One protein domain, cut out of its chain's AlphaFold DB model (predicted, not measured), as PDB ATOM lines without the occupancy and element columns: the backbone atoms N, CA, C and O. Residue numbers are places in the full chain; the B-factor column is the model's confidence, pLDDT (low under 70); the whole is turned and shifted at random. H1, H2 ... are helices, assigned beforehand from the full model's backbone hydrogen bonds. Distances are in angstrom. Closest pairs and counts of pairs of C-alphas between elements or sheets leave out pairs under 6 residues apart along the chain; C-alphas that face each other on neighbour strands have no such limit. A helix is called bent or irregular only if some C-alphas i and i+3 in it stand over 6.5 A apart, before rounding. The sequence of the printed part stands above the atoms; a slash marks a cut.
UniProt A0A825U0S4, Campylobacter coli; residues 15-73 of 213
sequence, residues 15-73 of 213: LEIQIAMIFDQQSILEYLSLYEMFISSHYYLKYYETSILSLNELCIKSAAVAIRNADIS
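This is residues 15 to 73 of the 213 residues of a protein of Campylobacter coli (UniProt A0A825U0S4). One long helix, H3, kinked near its beginning, makes the long axis; H1 packs steeply across its later part with tiny H2 near that end, and residues 30 to 41 run stretched back along H3. The printed part has 59 residues, with helices H1, H2, H3 in that order and no named strand: all helix. It is only just loose, close to compact, radius of gyration of the C-alphas 12.8 A, spanning 39 by 19 by 16 A.

H1, residues 15 to 23, begins at C-alpha 15 (65.238, 131.343, 189.607) and measures 12.2 A. H2 is residues 26 to 29. H3, residues 42 to 69, measures 35.9 A, ending at C-alpha 69 (55.856, 140.457, 204.191). H3 is irregular: C-alphas 47 and 50 are 8.4 A apart, and it has a kink of 91 degrees near residue 49.

H1 touches H3, with H3's residues 58 to 66 alone, at a steep tilt of 56 degrees, the same way; their closest C-alphas, Ala 20 and Ser 62, are 5.7 A apart. H2 and H3 only just touch, with 3 pairs of C-alphas within 8 A, H3 with residues 63 to 67 alone; the closest C-alphas, Leu 29 and Ile 67, are 6.9 A apart. Every O i to N i+4 pair is within hydrogen-bond range in H1, 22 of 24 in H3; H2 is too short for one.

The C-alphas farthest apart, Tyr 43 and Asp 71, are 39.5 A apart. The printed part has no cut; the link H2 to H3 is long. Residues 71 to 73 are under pLDDT 70.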
ATOM      1  N   LEU A  15      66.454 130.756 190.180       94.50
ATOM      2  CA  LEU A  15      65.238 131.343 189.607       94.50
ATOM      3  C   LEU A  15      64.261 131.872 190.668       94.50
ATOM      4  O   LEU A  15      63.761 132.987 190.546       94.50
ATOM      5  N   GLU A  16      63.998 131.092 191.719       92.88
ATOM      6  CA  GLU A  16      63.088 131.491 192.802       92.88
ATOM      7  C   GLU A  16      63.554 132.777 193.499       92.88
ATOM      8  O   GLU A  16      62.750 133.673 193.755       92.88
ATOM      9  N   ILE A  17      64.863 132.900 193.744       92.31
ATOM     10  CA  ILE A  17      65.465 134.086 194.363       92.31
ATOM     11  C   ILE A  17      65.331 135.284 193.420       92.31
ATOM     12  O   ILE A  17      64.936 136.365 193.853       92.31
ATOM     13  N   GLN A  18      65.599 135.095 192.125       94.56
ATOM     14  CA  GLN A  18      65.468 136.156 191.124       94.56
ATOM     15  C   GLN A  18      64.024 136.671 191.018       94.56
ATOM     16  O   GLN A  18      63.806 137.884 191.002       94.56
ATOM     17  N   ILE A  19      63.034 135.769 190.983       95.06
ATOM     18  CA  ILE A  19      61.609 136.133 190.967       95.06
ATOM     19  C   ILE A  19      61.250 136.902 192.239       95.06
ATOM     20  O   ILE A  19      60.655 137.976 192.152       95.06
ATOM     21  N   ALA A  20      61.655 136.400 193.409       92.19
ATOM     22  CA  ALA A  20      61.383 137.052 194.686       92.19
ATOM     23  C   ALA A  20      61.968 138.474 194.747       92.19
ATOM     24  O   ALA A  20      61.258 139.405 195.115       92.19
ATOM     25  N   MET A  21      63.218 138.668 194.312       92.00
ATOM     26  CA  MET A  21      63.859 139.990 194.267       92.00
ATOM     27  C   MET A  21      63.127 140.979 193.353       92.00
ATOM     28  O   MET A  21      63.065 142.169 193.655       92.00
ATOM     29  N   ILE A  22      62.592 140.510 192.223       94.06
ATOM     30  CA  ILE A  22      61.811 141.351 191.309       94.06
ATOM     31  C   ILE A  22      60.445 141.685 191.917       94.06
ATOM     32  O   ILE A  22      60.002 142.827 191.825       94.06
ATOM     33  N   PHE A  23      59.792 140.720 192.559       92.19
ATOM     34  CA  PHE A  23      58.480 140.906 193.182       92.19
ATOM     35  C   PHE A  23      58.527 141.825 194.408       92.19
ATOM     36  O   PHE A  23      57.567 142.548 194.656       92.19
ATOM     37  N   ASP A  24      59.653 141.866 195.119       86.62
ATOM     38  CA  ASP A  24      59.869 142.759 196.264       86.62
ATOM     39  C   ASP A  24      60.113 144.230 195.859       86.62
ATOM     40  O   ASP A  24      60.087 145.136 196.690       86.62
ATOM     41  N   GLN A  25      60.313 144.523 194.566       87.94
ATOM     42  CA  GLN A  25      60.425 145.909 194.106       87.94
ATOM     43  C   GLN A  25      59.093 146.639 194.296       87.94
ATOM     44  O   GLN A  25      58.081 146.222 193.737       87.94
ATOM     45  N   GLN A  26      59.103 147.789 194.981       80.12
ATOM     46  CA  GLN A  26      57.899 148.585 195.275       80.12
ATOM     47  C   GLN A  26      56.994 148.803 194.049       80.12
ATOM     48  O   GLN A  26      55.780 148.647 194.131       80.12
ATOM     49  N   SER A  27      57.587 149.109 192.888       82.38
ATOM     50  CA  SER A  27      56.854 149.355 191.639       82.38
ATOM     51  C   SER A  27      56.132 148.129 191.069       82.38
ATOM     52  O   SER A  27      55.328 148.279 190.157       82.38
ATOM     53  N   ILE A  28      56.476 146.925 191.526       87.00
ATOM     54  CA  ILE A  28      55.890 145.649 191.098       87.00
ATOM     55  C   ILE A  28      54.976 145.108 192.196       87.00
ATOM     56  O   ILE A  28      53.857 144.696 191.895       87.00
ATOM     57  N   LEU A  29      55.421 145.172 193.452       84.00
ATOM     58  CA  LEU A  29      54.714 144.714 194.647       84.00
ATOM     59  C   LEU A  29      53.255 145.196 194.704       84.00
ATOM     60  O   LEU A  29      52.351 144.403 194.964       84.00
ATOM     61  N   GLU A  30      53.014 146.471 194.388       77.06
ATOM     62  CA  GLU A  30      51.677 147.089 194.371       77.06
ATOM     63  C   GLU A  30      50.708 146.445 193.360       77.06
ATOM     64  O   GLU A  30      49.491 146.527 193.526       77.06
ATOM     65  N   TYR A  31      51.236 145.771 192.334       82.44
ATOM     66  CA  TYR A  31      50.473 145.146 191.253       82.44
ATOM     67  C   TYR A  31      50.485 143.616 191.298       82.44
ATOM     68  O   TYR A  31      49.817 142.992 190.476       82.44
ATOM     69  N   LEU A  32      51.193 142.986 192.243       86.38
ATOM     70  CA  LEU A  32      51.275 141.520 192.324       86.38
ATOM     71  C   LEU A  32      49.915 140.845 192.527       86.38
ATOM     72  O   LEU A  32      49.738 139.696 192.135       86.38
ATOM     73  N   SER A  33      48.935 141.553 193.092       76.62
ATOM     74  CA  SER A  33      47.553 141.070 193.209       76.62
ATOM     75  C   SER A  33      46.841 140.906 191.859       76.62
ATOM     76  O   SER A  33      45.846 140.191 191.787       76.62
ATOM     77  N   LEU A  34      47.351 141.544 190.800       83.44
ATOM     78  CA  LEU A  34      46.868 141.445 189.421       83.44
ATOM     79  C   LEU A  34      47.680 140.449 188.584       83.44
ATOM     80  O   LEU A  34      47.527 140.415 187.365       83.44
ATOM     81  N   TYR A  35      48.588 139.691 189.203       89.12
ATOM     82  CA  TYR A  35      49.409 138.723 188.491       89.12
ATOM     83  C   TYR A  35      48.528 137.699 187.760       89.12
ATOM     84  O   TYR A  35      47.706 137.010 188.362       89.12
ATOM     85  N   GLU A  36      48.757 137.575 186.456       90.56
ATOM     86  CA  GLU A  36      48.149 136.569 185.596       90.56
ATOM     87  C   GLU A  36      49.208 136.063 184.610       90.56
ATOM     88  O   GLU A  36      49.989 136.843 184.055       90.56
ATOM     89  N   MET A  37      49.259 134.744 184.408       91.06
ATOM     90  CA  MET A  37      50.175 134.131 183.450       91.06
ATOM     91  C   MET A  37      49.506 134.020 182.079       91.06
ATOM     92  O   MET A  37      48.558 133.261 181.896       91.06
ATOM     93  N   PHE A  38      50.055 134.728 181.093       90.69
ATOM     94  CA  PHE A  38      49.581 134.684 179.711       90.69
ATOM     95  C   PHE A  38      50.434 133.740 178.858       90.69
ATOM     96  O   PHE A  38      51.649 133.905 178.752       90.69
ATOM     97  N   ILE A  39      49.790 132.783 178.188       89.44
ATOM     98  CA  ILE A  39      50.449 131.830 177.285       89.44
ATOM     99  C   ILE A  39      50.101 132.209 175.846       89.44
ATOM    100  O   ILE A  39      48.953 132.111 175.425       89.44
ATOM    101  N   SER A  40      51.098 132.643 175.075       84.81
ATOM    102  CA  SER A  40      50.861 133.218 173.740       84.81
ATOM    103  C   SER A  40      50.680 132.185 172.619       84.81
ATOM    104  O   SER A  40      50.222 132.541 171.538       84.81
ATOM    105  N   SER A  41      51.052 130.914 172.823       90.94
ATOM    106  CA  SER A  41      51.007 129.891 171.768       90.94
ATOM    107  C   SER A  41      50.552 128.529 172.281       90.94
ATOM    108  O   SER A  41      51.049 128.025 173.290       90.94
ATOM    109  N   HIS A  42      49.661 127.896 171.513       91.12
ATOM    110  CA  HIS A  42      49.162 126.546 171.772       91.12
ATOM    111  C   HIS A  42      50.276 125.485 171.756       91.12
ATOM    112  O   HIS A  42      50.174 124.473 172.444       91.12
ATOM    113  N   TYR A  43      51.365 125.731 171.019       93.81
ATOM    114  CA  TYR A  43      52.520 124.834 170.990       93.81
ATOM    115  C   TYR A  43      53.135 124.661 172.386       93.81
ATOM    116  O   TYR A  43      53.317 123.535 172.844       93.81
ATOM    117  N   TYR A  44      53.405 125.764 173.092       89.75
ATOM    118  CA  TYR A  44      54.008 125.692 174.425       89.75
ATOM    119  C   TYR A  44      53.066 125.063 175.441       89.75
ATOM    120  O   TYR A  44      53.509 124.251 176.246       89.75
ATOM    121  N   LEU A  45      51.768 125.363 175.350       89.75
ATOM    122  CA  LEU A  45      50.774 124.719 176.200       89.75
ATOM    123  C   LEU A  45      50.779 123.196 176.010       89.75
ATOM    124  O   LEU A  45      50.766 122.471 176.989       89.75
ATOM    125  N   LYS A  46      50.860 122.704 174.768       93.12
ATOM    126  CA  LYS A  46      50.823 121.264 174.479       93.12
ATOM    127  C   LYS A  46      52.063 120.503 174.961       93.12
ATOM    128  O   LYS A  46      51.938 119.363 175.392       93.12
ATOM    129  N   TYR A  47      53.252 121.091 174.827       94.38
ATOM    130  CA  TYR A  47      54.515 120.375 175.065       94.38
ATOM    131  C   TYR A  47      55.200 120.723 176.393       94.38
ATOM    132  O   TYR A  47      56.054 119.964 176.841       94.38
ATOM    133  N   TYR A  48      54.834 121.839 177.025       92.94
ATOM    134  CA  TYR A  48      55.481 122.351 178.240       92.94
ATOM    135  C   TYR A  48      54.483 122.644 179.368       92.94
ATOM    136  O   TYR A  48      54.819 123.373 180.300       92.94
ATOM    137  N   GLU A  49      53.274 122.074 179.313       92.88
ATOM    138  CA  GLU A  49      52.207 122.288 180.301       92.88
ATOM    139  C   GLU A  49      52.709 122.160 181.743       92.88
ATOM    140  O   GLU A  49      52.540 123.073 182.546       92.88
ATOM    141  N   THR A  50      53.391 121.056 182.060       93.44
ATOM    142  CA  THR A  50      53.883 120.785 183.415       93.44
ATOM    143  C   THR A  50      54.867 121.853 183.885       93.44
ATOM    144  O   THR A  50      54.730 122.363 184.992       93.44
ATOM    145  N   SER A  51      55.825 122.243 183.039       92.44
ATOM    146  CA  SER A  51      56.807 123.281 183.374       92.44
ATOM    147  C   SER A  51      56.148 124.645 183.579       92.44
ATOM    148  O   SER A  51      56.509 125.364 184.507       92.44
ATOM    149  N   ILE A  52      55.159 124.984 182.748       92.94
ATOM    150  CA  ILE A  52      54.386 126.225 182.859       92.94
ATOM    151  C   ILE A  52      53.594 126.245 184.172       92.94
ATOM    152  O   ILE A  52      53.641 127.240 184.893       92.94
ATOM    153  N   LEU A  53      52.908 125.150 184.513       92.94
ATOM    154  CA  LEU A  53      52.151 125.032 185.762       92.94
ATOM    155  C   LEU A  53      53.059 125.155 186.989       92.94
ATOM    156  O   LEU A  53      52.747 125.929 187.892       92.94
ATOM    157  N   SER A  54      54.201 124.459 187.002       93.31
ATOM    158  CA  SER A  54      55.177 124.555 188.095       93.31
ATOM    159  C   SER A  54      55.744 125.969 188.243       93.31
ATOM    160  O   SER A  54      55.858 126.469 189.361       93.31
ATOM    161  N   LEU A  55      56.054 126.644 187.130       94.19
ATOM    162  CA  LEU A  55      56.517 128.032 187.154       94.19
ATOM    163  C   LEU A  55      55.427 128.984 187.658       94.19
ATOM    164  O   LEU A  55      55.707 129.887 188.443       94.19
ATOM    165  N   ASN A  56      54.178 128.780 187.239       94.94
ATOM    166  CA  ASN A  56      53.064 129.598 187.699       94.94
ATOM    167  C   ASN A  56      52.840 129.446 189.205       94.94
ATOM    168  O   ASN A  56      52.649 130.436 189.908       94.94
ATOM    169  N   GLU A  57      52.905 128.214 189.709       94.44
ATOM    170  CA  GLU A  57      52.802 127.930 191.136       94.44
ATOM    171  C   GLU A  57      53.932 128.609 191.925       94.44
ATOM    172  O   GLU A  57      53.670 129.201 192.975       94.44
ATOM    173  N   LEU A  58      55.164 128.583 191.402       94.75
ATOM    174  CA  LEU A  58      56.306 129.295 191.979       94.75
ATOM    175  C   LEU A  58      56.038 130.803 192.060       94.75
ATOM    176  O   LEU A  58      56.121 131.376 193.145       94.75
ATOM    177  N   CYS A  59      55.632 131.432 190.954       94.69
ATOM    178  CA  CYS A  59      55.288 132.854 190.926       94.69
ATOM    179  C   CYS A  59      54.180 133.199 191.932       94.69
ATOM    180  O   CYS A  59      54.323 134.146 192.700       94.69
ATOM    181  N   ILE A  60      53.095 132.419 191.985       92.31
ATOM    182  CA  ILE A  60      51.990 132.655 192.929       92.31
ATOM    183  C   ILE A  60      52.485 132.567 194.379       92.31
ATOM    184  O   ILE A  60      52.148 133.426 195.199       92.31
ATOM    185  N   LYS A  61      53.312 131.565 194.706       91.94
ATOM    186  CA  LYS A  61      53.897 131.412 196.047       91.94
ATOM    187  C   LYS A  61      54.796 132.593 196.405       91.94
ATOM    188  O   LYS A  61      54.612 133.170 197.480       91.94
ATOM    189  N   SER A  62      55.711 132.985 195.518       92.44
ATOM    190  CA  SER A  62      56.611 134.125 195.728       92.44
ATOM    191  C   SER A  62      55.839 135.437 195.878       92.44
ATOM    192  O   SER A  62      56.108 136.202 196.802       92.44
ATOM    193  N   ALA A  63      54.824 135.676 195.040       89.88
ATOM    194  CA  ALA A  63      53.974 136.861 195.131       89.88
ATOM    195  C   ALA A  63      53.215 136.908 196.463       89.88
ATOM    196  O   ALA A  63      53.182 137.939 197.131       89.88
ATOM    197  N   ALA A  64      52.659 135.774 196.897       84.88
ATOM    198  CA  ALA A  64      51.958 135.688 198.169       84.88
ATOM    199  C   ALA A  64      52.888 135.952 199.367       84.88
ATOM    200  O   ALA A  64      52.456 136.572 200.337       84.88
ATOM    201  N   VAL A  65      54.149 135.501 199.324       87.12
ATOM    202  CA  VAL A  65      55.160 135.822 200.350       87.12
ATOM    203  C   VAL A  65      55.458 137.320 200.368       87.12
ATOM    204  O   VAL A  65      55.386 137.922 201.437       87.12
ATOM    205  N   ALA A  66      55.729 137.926 199.209       86.19
ATOM    206  CA  ALA A  66      56.040 139.352 199.103       86.19
ATOM    207  C   ALA A  66      54.894 140.232 199.636       86.19
ATOM    208  O   ALA A  66      55.113 141.097 200.481       86.19
ATOM    209  N   ILE A  67      53.650 139.943 199.235       79.19
ATOM    210  CA  ILE A  67      52.455 140.669 199.702       79.19
ATOM    211  C   ILE A  67      52.292 140.554 201.224       79.19
ATOM    212  O   ILE A  67      52.026 141.555 201.888       79.19
ATOM    213  N   ARG A  68      52.465 139.347 201.788       76.75
ATOM    214  CA  ARG A  68      52.377 139.133 203.243       76.75
ATOM    215  C   ARG A  68      53.467 139.887 204.002       76.75
ATOM    216  O   ARG A  68      53.167 140.505 205.015       76.75
ATOM    217  N   ASN A  69      54.711 139.829 203.526       77.06
ATOM    218  CA  ASN A  69      55.856 140.457 204.191       77.06
ATOM    219  C   ASN A  69      55.779 141.983 204.174       77.06
ATOM    220  O   ASN A  69      56.218 142.630 205.121       77.06
ATOM    221  N   ALA A  70      55.196 142.554 203.125       71.56
ATOM    222  CA  ALA A  70      55.020 143.992 203.001       71.56
ATOM    223  C   ALA A  70      53.911 144.568 203.907       71.56
ATOM    224  O   ALA A  70      53.631 145.764 203.832       71.56
ATOM    225  N   ASP A  71      53.249 143.726 204.716       62.81
ATOM    226  CA  ASP A  71      52.053 144.060 205.508       62.81
ATOM    227  C   ASP A  71      50.970 144.769 204.671       62.81
ATOM    228  O   ASP A  71      50.129 145.532 205.154       62.81
ATOM    229  N   ILE A  72      50.974 144.498 203.361       62.47
ATOM    230  CA  ILE A  72      49.908 144.896 202.460       62.47
ATOM    231  C   ILE A  72      48.794 143.889 202.717       62.47
ATOM    232  O   ILE A  72      48.618 142.908 201.994       62.47
ATOM    233  N   SER A  73      48.049 144.097 203.801       59.53
ATOM    234  CA  SER A  73      46.822 143.362 204.084       59.53
ATOM    235  C   SER A  73      45.777 143.705 203.014       59.53
ATOM    236  O   SER A  73      44.861 144.501 203.206       59.53
TER     237      SER A  73